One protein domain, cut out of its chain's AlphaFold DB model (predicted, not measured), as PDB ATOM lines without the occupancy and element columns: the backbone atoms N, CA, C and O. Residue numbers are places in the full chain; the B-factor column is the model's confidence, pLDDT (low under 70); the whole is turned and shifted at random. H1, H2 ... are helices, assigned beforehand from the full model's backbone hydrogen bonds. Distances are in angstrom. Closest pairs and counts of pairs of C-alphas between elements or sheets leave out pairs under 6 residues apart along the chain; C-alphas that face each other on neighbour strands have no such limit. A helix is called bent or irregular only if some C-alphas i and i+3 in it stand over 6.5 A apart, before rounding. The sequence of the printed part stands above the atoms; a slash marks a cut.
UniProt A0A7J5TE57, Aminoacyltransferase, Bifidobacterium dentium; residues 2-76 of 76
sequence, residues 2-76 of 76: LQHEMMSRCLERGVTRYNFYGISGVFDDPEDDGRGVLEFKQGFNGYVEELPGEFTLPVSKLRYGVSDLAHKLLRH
ATOM      1  N   LEU A   2      -7.467  -7.540  51.583       96.38
ATOM      2  CA  LEU A   2      -8.886  -7.866  51.834       96.38
ATOM      3  C   LEU A   2      -9.129  -9.067  52.772       96.38
ATOM      4  O   LEU A   2      -9.867  -8.942  53.741       96.38
ATOM      5  N   GLN A   3      -8.510 -10.221  52.500       96.19
ATOM      6  CA  GLN A   3      -8.736 -11.429  53.312       96.19
ATOM      7  C   GLN A   3      -8.263 -11.244  54.759       96.19
ATOM      8  O   GLN A   3      -8.929 -11.679  55.687       96.19
ATOM      9  N   HIS A   4      -7.144 -10.540  54.953       95.62
ATOM     10  CA  HIS A   4      -6.628 -10.218  56.281       95.62
ATOM     11  C   HIS A   4      -7.616  -9.365  57.084       95.62
ATOM     12  O   HIS A   4      -7.943  -9.724  58.207       95.62
ATOM     13  N   GLU A   5      -8.149  -8.299  56.483       97.62
ATOM     14  CA  GLU A   5      -9.156  -7.435  57.114       97.62
ATOM     15  C   GLU A   5     -10.385  -8.234  57.575       97.62
ATOM     16  O   GLU A   5     -10.851  -8.090  58.704       97.62
ATOM     17  N   MET A   6     -10.901  -9.119  56.720       97.56
ATOM     18  CA  MET A   6     -12.100  -9.895  57.041       97.56
ATOM     19  C   MET A   6     -11.833 -10.963  58.108       97.56
ATOM     20  O   MET A   6     -12.667 -11.146  58.994       97.56
ATOM     21  N   MET A   7     -10.669 -11.621  58.082       96.56
ATOM     22  CA  MET A   7     -10.258 -12.547  59.143       96.56
ATOM     23  C   MET A   7     -10.106 -11.829  60.490       96.56
ATOM     24  O   MET A   7     -10.616 -12.323  61.494       96.56
ATOM     25  N   SER A   8      -9.489 -10.643  60.523       96.94
ATOM     26  CA  SER A   8      -9.367  -9.836  61.747       96.94
ATOM     27  C   SER A   8     -10.737  -9.465  62.316       96.94
ATOM     28  O   SER A   8     -10.992  -9.676  63.499       96.94
ATOM     29  N   ARG A   9     -11.680  -9.040  61.464       98.06
ATOM     30  CA  ARG A   9     -13.068  -8.770  61.880       98.06
ATOM     31  C   ARG A   9     -13.795 -10.005  62.413       98.06
ATOM     32  O   ARG A   9     -14.645  -9.875  63.292       98.06
ATOM     33  N   CYS A  10     -13.507 -11.196  61.887       97.56
ATOM     34  CA  CYS A  10     -14.038 -12.440  62.447       97.56
ATOM     35  C   CYS A  10     -13.531 -12.653  63.877       97.56
ATOM     36  O   CYS A  10     -14.343 -12.912  64.763       97.56
ATOM     37  N   LEU A  11     -12.231 -12.455  64.117       96.94
ATOM     38  CA  LEU A  11     -11.635 -12.571  65.451       96.94
ATOM     39  C   LEU A  11     -12.230 -11.555  66.437       96.94
ATOM     40  O   LEU A  11     -12.644 -11.943  67.526       96.94
ATOM     41  N   GLU A  12     -12.358 -10.285  66.038       98.06
ATOM     42  CA  GLU A  12     -12.976  -9.222  66.852       98.06
ATOM     43  C   GLU A  12     -14.417  -9.551  67.272       98.06
ATOM     44  O   GLU A  12     -14.872  -9.146  68.339       98.06
ATOM     45  N   ARG A  13     -15.142 -10.301  66.437       98.06
ATOM     46  CA  ARG A  13     -16.534 -10.714  66.674       98.06
ATOM     47  C   ARG A  13     -16.663 -12.092  67.328       98.06
ATOM     48  O   ARG A  13     -17.783 -12.567  67.494       98.06
ATOM     49  N   GLY A  14     -15.554 -12.750  67.664       97.81
ATOM     50  CA  GLY A  14     -15.559 -14.102  68.232       97.81
ATOM     51  C   GLY A  14     -15.981 -15.200  67.247       97.81
ATOM     52  O   GLY A  14     -16.388 -16.282  67.663       97.81
ATOM     53  N   VAL A  15     -15.900 -14.945  65.938       97.88
ATOM     54  CA  VAL A  15     -16.177 -15.934  64.890       97.88
ATOM     55  C   VAL A  15     -14.921 -16.769  64.655       97.88
ATOM     56  O   VAL A  15     -13.946 -16.302  64.073       97.88
ATOM     57  N   THR A  16     -14.954 -18.029  65.087       94.88
ATOM     58  CA  THR A  16     -13.798 -18.945  65.055       94.88
ATOM     59  C   THR A  16     -13.581 -19.646  63.712       94.88
ATOM     60  O   THR A  16     -12.573 -20.325  63.533       94.88
ATOM     61  N   ARG A  17     -14.508 -19.495  62.758       95.00
ATOM     62  CA  ARG A  17     -14.454 -20.132  61.436       95.00
ATOM     63  C   ARG A  17     -14.482 -19.088  60.326       95.00
ATOM     64  O   ARG A  17     -15.470 -18.373  60.175       95.00
ATOM     65  N   TYR A  18     -13.437 -19.073  59.504       96.75
ATOM     66  CA  TYR A  18     -13.371 -18.273  58.285       96.75
ATOM     67  C   TYR A  18     -13.542 -19.175  57.061       96.75
ATOM     68  O   TYR A  18     -12.720 -20.054  56.815       96.75
ATOM     69  N   ASN A  19     -14.631 -18.995  56.312       96.38
ATOM     70  CA  ASN A  19     -14.970 -19.857  55.182       96.38
ATOM     71  C   ASN A  19     -14.634 -19.170  53.850       96.38
ATOM     72  O   ASN A  19     -15.269 -18.185  53.479       96.38
ATOM     73  N   PHE A  20     -13.668 -19.725  53.117       96.50
ATOM     74  CA  PHE A  20     -13.311 -19.293  51.762       96.50
ATOM     75  C   PHE A  20     -14.245 -19.845  50.669       96.50
ATOM     76  O   PHE A  20     -14.032 -19.567  49.486       96.50
ATOM     77  N   TYR A  21     -15.265 -20.619  51.044       95.19
ATOM     78  CA  TYR A  21     -16.241 -21.261  50.163       95.19
ATOM     79  C   TYR A  21     -15.618 -22.250  49.163       95.19
ATOM     80  O   TYR A  21     -14.463 -22.660  49.304       95.19
ATOM     81  N   GLY A  22     -16.412 -22.665  48.173       94.00
ATOM     82  CA  GLY A  22     -16.122 -23.774  47.270       94.00
ATOM     83  C   GLY A  22     -14.876 -23.611  46.399       94.00
ATOM     84  O   GLY A  22     -14.369 -22.513  46.165       94.00
ATOM     85  N   ILE A  23     -14.398 -24.750  45.928       95.38
ATOM     86  CA  ILE A  23     -13.289 -24.956  44.990       95.38
ATOM     87  C   ILE A  23     -13.791 -25.882  43.868       95.38
ATOM     88  O   ILE A  23     -14.911 -26.382  43.969       95.38
ATOM     89  N   SER A  24     -12.991 -26.126  42.823       95.38
ATOM     90  CA  SER A  24     -13.365 -27.027  41.715       95.38
ATOM     91  C   SER A  24     -13.607 -28.474  42.166       95.38
ATOM     92  O   SER A  24     -14.364 -29.196  41.527       95.38
ATOM     93  N   GLY A  25     -12.993 -28.888  43.281       93.19
ATOM     94  CA  GLY A  25     -13.007 -30.276  43.750       93.19
ATOM     95  C   GLY A  25     -11.965 -31.157  43.052       93.19
ATOM     96  O   GLY A  25     -11.925 -32.357  43.301       93.19
ATOM     97  N   VAL A  26     -11.117 -30.567  42.204       94.94
ATOM     98  CA  VAL A  26      -9.971 -31.226  41.574       94.94
ATOM     99  C   VAL A  26      -8.723 -30.901  42.395       94.94
ATOM    100  O   VAL A  26      -8.369 -29.733  42.555       94.94
ATOM    101  N   PHE A  27      -8.081 -31.925  42.962       92.38
ATOM    102  CA  PHE A  27      -6.954 -31.748  43.893       92.38
ATOM    103  C   PHE A  27      -5.588 -32.045  43.272       92.38
ATOM    104  O   PHE A  27      -4.605 -31.386  43.611       92.38
ATOM    105  N   ASP A  28      -5.536 -33.008  42.352       92.50
ATOM    106  CA  ASP A  28      -4.276 -33.606  41.894       92.50
ATOM    107  C   ASP A  28      -3.882 -33.204  40.464       92.50
ATOM    108  O   ASP A  28      -2.818 -33.597  39.990       92.50
ATOM    109  N   ASP A  29      -4.707 -32.409  39.778       94.00
ATOM    110  CA  ASP A  29      -4.412 -31.916  38.430       94.00
ATOM    111  C   ASP A  29      -3.705 -30.546  38.506       94.00
ATOM    112  O   ASP A  29      -4.286 -29.578  39.009       94.00
ATOM    113  N   PRO A  30      -2.431 -30.438  38.085       91.94
ATOM    114  CA  PRO A  30      -1.723 -29.161  38.050       91.94
ATOM    115  C   PRO A  30      -2.230 -28.211  36.959       91.94
ATOM    116  O   PRO A  30      -2.015 -27.009  37.090       91.94
ATOM    117  N   GLU A  31      -2.911 -28.722  35.932       95.75
ATOM    118  CA  GLU A  31      -3.429 -27.931  34.812       95.75
ATOM    119  C   GLU A  31      -4.904 -27.526  35.008       95.75
ATOM    120  O   GLU A  31      -5.479 -26.875  34.136       95.75
ATOM    121  N   ASP A  32      -5.531 -27.878  36.140       96.50
ATOM    122  CA  ASP A  32      -6.901 -27.458  36.464       96.50
ATOM    123  C   ASP A  32      -6.990 -25.934  36.615       96.50
ATOM    124  O   ASP A  32      -6.236 -25.318  37.374       96.50
ATOM    125  N   ASP A  33      -7.991 -25.320  35.983       96.06
ATOM    126  CA  ASP A  33      -8.245 -23.877  36.085       96.06
ATOM    127  C   ASP A  33      -8.449 -23.416  37.548       96.06
ATOM    128  O   ASP A  33      -8.179 -22.265  37.908       96.06
ATOM    129  N   GLY A  34      -8.922 -24.312  38.424       95.50
ATOM    130  CA  GLY A  34      -9.137 -24.072  39.850       95.50
ATOM    131  C   GLY A  34      -7.885 -24.208  40.721       95.50
ATOM    132  O   GLY A  34      -7.932 -23.833  41.901       95.50
ATOM    133  N   ARG A  35      -6.754 -24.672  40.173       95.56
ATOM    134  CA  ARG A  35      -5.519 -24.954  40.921       95.56
ATOM    135  C   ARG A  35      -5.004 -23.747  41.703       95.56
ATOM    136  O   ARG A  35      -4.724 -23.850  42.898       95.56
ATOM    137  N   GLY A  36      -4.965 -22.574  41.072       95.94
ATOM    138  CA  GLY A  36      -4.515 -21.342  41.729       95.94
ATOM    139  C   GLY A  36      -5.419 -20.911  42.892       95.94
ATOM    140  O   GLY A  36      -4.941 -20.369  43.889       95.94
ATOM    141  N   VAL A  37      -6.727 -21.186  42.810       95.81
ATOM    142  CA  VAL A  37      -7.680 -20.892  43.893       95.81
ATOM    143  C   VAL A  37      -7.482 -21.850  45.067       95.81
ATOM    144  O   VAL A  37      -7.557 -21.415  46.219       95.81
ATOM    145  N   LEU A  38      -7.216 -23.132  44.797       95.94
ATOM    146  CA  LEU A  38      -6.903 -24.125  45.823       95.94
ATOM    147  C   LEU A  38      -5.635 -23.735  46.600       95.94
ATOM    148  O   LEU A  38      -5.686 -23.610  47.827       95.94
ATOM    149  N   GLU A  39      -4.541 -23.451  45.892       95.31
ATOM    150  CA  GLU A  39      -3.258 -23.063  46.496       95.31
ATOM    151  C   GLU A  39      -3.363 -21.750  47.280       95.31
ATOM    152  O   GLU A  39      -2.878 -21.653  48.410       95.31
ATOM    153  N   PHE A  40      -4.071 -20.755  46.735       95.44
ATOM    154  CA  PHE A  40      -4.331 -19.495  47.430       95.44
ATOM    155  C   PHE A  40      -4.999 -19.723  48.791       95.44
ATOM    156  O   PHE A  40      -4.572 -19.136  49.783       95.44
ATOM    157  N   LYS A  41      -6.028 -20.578  48.855       95.94
ATOM    158  CA  LYS A  41      -6.770 -20.862  50.095       95.94
ATOM    159  C   LYS A  41      -5.944 -21.675  51.092       95.94
ATOM    160  O   LYS A  41      -5.973 -21.375  52.286       95.94
ATOM    161  N   GLN A  42      -5.176 -22.658  50.618       94.56
ATOM    162  CA  GLN A  42      -4.245 -23.427  51.452       94.56
ATOM    163  C   GLN A  42      -3.138 -22.541  52.039       94.56
ATOM    164  O   GLN A  42      -2.735 -22.743  53.184       94.56
ATOM    165  N   GLY A  43      -2.718 -21.495  51.320       95.38
ATOM    166  CA  GLY A  43      -1.757 -20.499  51.804       95.38
ATOM    167  C   GLY A  43      -2.178 -19.764  53.087       95.38
ATOM    168  O   GLY A  43      -1.320 -19.252  53.801       95.38
ATOM    169  N   PHE A  44      -3.470 -19.756  53.436       95.00
ATOM    170  CA  PHE A  44      -3.984 -19.228  54.711       95.00
ATOM    171  C   PHE A  44      -4.032 -20.278  55.830       95.00
ATOM    172  O   PHE A  44      -4.718 -20.074  56.831       95.00
ATOM    173  N   ASN A  45      -3.337 -21.408  55.663       93.69
ATOM    174  CA  ASN A  45      -3.453 -22.583  56.528       93.69
ATOM    175  C   ASN A  45      -4.893 -23.147  56.563       93.69
ATOM    176  O   ASN A  45      -5.342 -23.697  57.569       93.69
ATOM    177  N   GLY A  46      -5.639 -22.952  55.469       91.12
ATOM    178  CA  GLY A  46      -6.980 -23.495  55.286       91.12
ATOM    179  C   GLY A  46      -6.943 -24.978  54.918       91.12
ATOM    180  O   GLY A  46      -6.010 -25.442  54.265       91.12
ATOM    181  N   TYR A  47      -7.984 -25.710  55.303       93.81
ATOM    182  CA  TYR A  47      -8.201 -27.101  54.906       93.81
ATOM    183  C   TYR A  47      -9.497 -27.232  54.106       93.81
ATOM    184  O   TYR A  47     -10.392 -26.386  54.195       93.81
ATOM    185  N   VAL A  48      -9.582 -28.292  53.306       94.88
ATOM    186  CA  VAL A  48     -10.778 -28.616  52.527       94.88
ATOM    187  C   VAL A  48     -11.733 -29.419  53.401       94.88
ATOM    188  O   VAL A  48     -11.325 -30.355  54.083       94.88
ATOM    189  N   GLU A  49     -13.007 -29.044  53.376       95.12
ATOM    190  CA  GLU A  49     -14.085 -29.789  54.015       95.12
ATOM    191  C   GLU A  49     -15.029 -30.304  52.928       95.12
ATOM    192  O   GLU A  49     -15.719 -29.521  52.272       95.12
ATOM    193  N   GLU A  50     -15.033 -31.620  52.724       94.69
ATOM    194  CA  GLU A  50     -15.960 -32.285  51.812       94.69
ATOM    195  C   GLU A  50     -17.301 -32.511  52.514       94.69
ATOM    196  O   GLU A  50     -17.389 -33.182  53.544       94.69
ATOM    197  N   LEU A  51     -18.360 -31.921  51.959       95.06
ATOM    198  CA  LEU A  51     -19.717 -32.078  52.471       95.06
ATOM    199  C   LEU A  51     -20.385 -33.310  51.838       95.06
ATOM    200  O   LEU A  51     -20.041 -33.668  50.713       95.06
ATOM    201  N   PRO A  52     -21.409 -33.908  52.479       94.75
ATOM    202  CA  PRO A  52     -22.123 -35.075  51.943       94.75
ATOM    203  C   PRO A  52     -22.802 -34.869  50.576       94.75
ATOM    204  O   PRO A  52     -23.306 -35.825  49.992       94.75
ATOM    205  N   GLY A  53     -22.848 -33.629  50.085       93.12
ATOM    206  CA  GLY A  53     -23.463 -33.273  48.817       93.12
ATOM    207  C   GLY A  53     -24.976 -33.149  48.931       93.12
ATOM    208  O   GLY A  53     -25.502 -32.544  49.868       93.12
ATOM    209  N   GLU A  54     -25.678 -33.687  47.941       93.44
ATOM    210  CA  GLU A  54     -27.124 -33.560  47.808       93.44
ATOM    211  C   GLU A  54     -27.838 -34.851  48.214       93.44
ATOM    212  O   GLU A  54     -27.477 -35.951  47.797       93.44
ATOM    213  N   PHE A  55     -28.918 -34.707  48.983       94.44
ATOM    214  CA  PHE A  55     -29.834 -35.798  49.293       94.44
ATOM    215  C   PHE A  55     -31.142 -35.588  48.535       94.44
ATOM    216  O   PHE A  55     -31.834 -34.594  48.744       94.44
ATOM    217  N   THR A  56     -31.515 -36.547  47.687       92.31
ATOM    218  CA  THR A  56     -32.788 -36.508  46.956       92.31
ATOM    219  C   THR A  56     -33.797 -37.492  47.545       92.31
ATOM    220  O   THR A  56     -33.546 -38.695  47.591       92.31
ATOM    221  N   LEU A  57     -34.977 -36.995  47.937       93.69
ATOM    222  CA  LEU A  57     -36.119 -37.818  48.345       93.69
ATOM    223  C   LEU A  57     -37.206 -37.813  47.252       93.69
ATOM    224  O   LEU A  57     -37.964 -36.846  47.142       93.69
ATOM    225  N   PRO A  58     -37.341 -38.886  46.450       91.81
ATOM    226  CA  PRO A  58     -38.369 -38.950  45.420       91.81
ATOM    227  C   PRO A  58     -39.758 -39.192  46.032       91.81
ATOM    228  O   PRO A  58     -40.116 -40.315  46.382       91.81
ATOM    229  N   VAL A  59     -40.580 -38.141  46.102       92.88
ATOM    230  CA  VAL A  59     -41.966 -38.205  46.624       92.88
ATOM    231  C   VAL A  59     -42.936 -38.953  45.700       92.88
ATOM    232  O   VAL A  59     -43.970 -39.452  46.135       92.88
ATOM    233  N   SER A  60     -42.605 -39.059  44.411       93.56
ATOM    234  CA  SER A  60     -43.340 -39.854  43.427       93.56
ATOM    235  C   SER A  60     -42.351 -40.568  42.514       93.56
ATOM    236  O   SER A  60     -41.712 -39.939  41.670       93.56
ATOM    237  N   LYS A  61     -42.249 -41.894  42.668       89.19
ATOM    238  CA  LYS A  61     -41.273 -42.721  41.941       89.19
ATOM    239  C   LYS A  61     -41.410 -42.596  40.420       89.19
ATOM    240  O   LYS A  61     -40.405 -42.478  39.732       89.19
ATOM    241  N   LEU A  62     -42.644 -42.568  39.906       92.00
ATOM    242  CA  LEU A  62     -42.911 -42.473  38.465       92.00
ATOM    243  C   LEU A  62     -42.473 -41.123  37.886       92.00
ATOM    244  O   LEU A  62     -41.735 -41.088  36.909       92.00
ATOM    245  N   ARG A  63     -42.894 -40.010  38.503       91.75
ATOM    246  CA  ARG A  63     -42.539 -38.665  38.017       91.75
ATOM    247  C   ARG A  63     -41.041 -38.413  38.119       91.75
ATOM    248  O   ARG A  63     -40.452 -37.870  37.191       91.75
ATOM    249  N   TYR A  64     -40.436 -38.846  39.225       92.44
ATOM    250  CA  TYR A  64     -38.998 -38.740  39.416       92.44
ATOM    251  C   TYR A  64     -38.233 -39.553  38.368       92.44
ATOM    252  O   TYR A  64     -37.331 -39.016  37.740       92.44
ATOM    253  N   GLY A  65     -38.647 -40.796  38.098       90.94
ATOM    254  CA  GLY A  65     -38.021 -41.633  37.072       90.94
ATOM    255  C   GLY A  65     -38.109 -41.042  35.662       90.94
ATOM    256  O   GLY A  65     -37.123 -41.061  34.933       90.94
ATOM    257  N   VAL A  66     -39.257 -40.463  35.283       93.31
ATOM    258  CA  VAL A  66     -39.408 -39.775  33.985       93.31
ATOM    259  C   VAL A  66     -38.514 -38.535  33.911       93.31
ATOM    260  O   VAL A  66     -37.858 -38.319  32.896       93.31
ATOM    261  N   SER A  67     -38.457 -37.743  34.986       91.12
ATOM    262  CA  SER A  67     -37.586 -36.567  35.064       91.12
ATOM    263  C   SER A  67     -36.110 -36.949  34.975       91.12
ATOM    264  O   SER A  67     -35.372 -36.321  34.225       91.12
ATOM    265  N   ASP A  68     -35.675 -37.976  35.706       91.38
ATOM    266  CA  ASP A  68     -34.291 -38.461  35.689       91.38
ATOM    267  C   ASP A  68     -33.899 -38.993  34.302       91.38
ATOM    268  O   ASP A  68     -32.841 -38.649  33.779       91.38
ATOM    269  N   LEU A  69     -34.786 -39.751  33.649       92.50
ATOM    270  CA  LEU A  69     -34.565 -40.209  32.278       92.50
ATOM    271  C   LEU A  69     -34.461 -39.035  31.295       92.50
ATOM    272  O   LEU A  69     -33.550 -39.012  30.470       92.50
ATOM    273  N   ALA A  70     -35.359 -38.051  31.394       93.56
ATOM    274  CA  ALA A  70     -35.314 -36.858  30.556       93.56
ATOM    275  C   ALA A  70     -34.010 -36.075  30.760       93.56
ATOM    276  O   ALA A  70     -33.364 -35.711  29.783       93.56
ATOM    277  N   HIS A  71     -33.576 -35.881  32.011       90.69
ATOM    278  CA  HIS A  71     -32.299 -35.229  32.306       90.69
ATOM    279  C   HIS A  71     -31.120 -35.998  31.710       90.69
ATOM    280  O   HIS A  71     -30.249 -35.381  31.109       90.69
ATOM    281  N   LYS A  72     -31.093 -37.331  31.822       91.06
ATOM    282  CA  LYS A  72     -30.018 -38.158  31.248       91.06
ATOM    283  C   LYS A  72     -29.958 -38.079  29.723       91.06
ATOM    284  O   LYS A  72     -28.863 -38.050  29.176       91.06
ATOM    285  N   LEU A  73     -31.111 -38.028  29.056       93.00
ATOM    286  CA  LEU A  73     -31.190 -37.910  27.599       93.00
ATOM    287  C   LEU A  73     -30.828 -36.508  27.098       93.00
ATOM    288  O   LEU A  73     -30.199 -36.398  26.060       93.00
ATOM    289  N   LEU A  74     -31.209 -35.453  27.825       91.44
ATOM    290  CA  LEU A  74     -30.916 -34.062  27.454       91.44
ATOM    291  C   LEU A  74     -29.475 -33.634  27.759       91.44
ATOM    292  O   LEU A  74     -29.026 -32.610  27.254       91.44
ATOM    293  N   ARG A  75     -28.768 -34.368  28.626       77.06
ATOM    294  CA  ARG A  75     -27.356 -34.112  28.953       77.06
ATOM    295  C   ARG A  75     -26.379 -34.786  27.981       77.06
ATOM    296  O   ARG A  75     -25.174 -34.613  28.156       77.06
ATOM    297  N   HIS A  76     -26.898 -35.557  27.023       52.69
ATOM    298  CA  HIS A  76     -26.185 -36.155  25.894       52.69
ATOM    299  C   HIS A  76     -26.447 -35.354  24.619       52.69
ATOM    300  O   HIS A  76     -25.515 -35.302  23.788       52.69
TER     301      HIS A  76
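This is residues 2 to 76 of the 76 residues of the protein "Aminoacyltransferase" of Bifidobacterium dentium (UniProt A0A7J5TE57). Three separate helices are strung along an extended chain: a loose body holds H1, H2 and the winding stretch between them, and a long arm, residues 51 to 76, sticks out from it with H3 at its far part. H1 and H2 stand at different places in that body without touching, and the long stretch of residues 13 to 34 runs from the one to the other by way of a wide loop. The printed part has 75 residues, with three named helices in the order H1, H2, H3 and no named strand; the class is all helix, though 33 of the 75 residues, under half, are in named elements. The whole is extended, with a radius of gyration of the C-alphas of 19.3 A, and its outline, 53 by 35 by 18 A, is only just flat.

Start at the first printed residue, where H1 takes up residues 2 to 12; its centre is at (-10.623, -10.203, 59.373), and the z part of its N-to-C direction is 0.93. Go on along residues 13 to 34, a long link of 22 residues, and you come to H2, residues 35 to 42, with its centre at (-5.403, -22.270, 45.980) and a z part of 0.99 in its direction. H1 and H2 are apart, with no C-alpha of the one within 8 A of the other. Beyond H2, residues 43 to 60 are a second long link, of 18 residues, and at its end you find H3, residues 61 to 74, centred at (-36.381, -38.676, 34.364). The z part of the direction of H3 is -0.67; z goes from 41.941 at C-alpha 61 to 27.454 at C-alpha 74, while it goes from 51.834 to 66.852 between the first and last C-alphas of H1 and from 40.921 to 51.452 between those of H2. H3 is apart from H2 and apart from H1, and no two helices touch. Look also at the backbone N and O atoms: in H1, H2 and H3 every O i to N i+4 pair is within hydrogen-bond range.

Find C-alpha 2 at (-8.886, -7.866, 51.834); from there H1 runs from Leu 2 to Glu 12, 15.6 A from first to last C-alpha, and ends at (-12.976, -9.222, 66.852). Read on to C-alpha 35 at (-5.519, -24.954, 40.921), where H2 begins; it has 8 residues, from Arg 35 to Gln 42. H3, the longest helix with 14 residues, begins at Lys 61, whose C-alpha is at (-41.273, -42.721, 41.941). It runs 19.8 A to C-alpha 74 at (-30.916, -34.062, 27.454). None of the three helices is bent or irregular.

The C-alphas of Glu 12 and Leu 62 are the two farthest apart, at 53.0 A, and the first and last printed C-alphas, those of Leu 2 and His 76, are 42.1 A apart. Residues 51 to 76, of which 61 to 74 belong to H3, stand free; the other 49 residues span 38 by 22 by 14 A, with a radius of gyration of 12.5 A. Both links, H1 to H2 and H2 to H3, are long. The printed part runs from residue 2 to residue 76, the chain's last residue, and has no cut. In the B-factor column the mean pLDDT of the printed part of this model is 93.7; the means are 97 for H1, 96 for H2 and 92 for H3, and one printed residue, residue 76, is under 70.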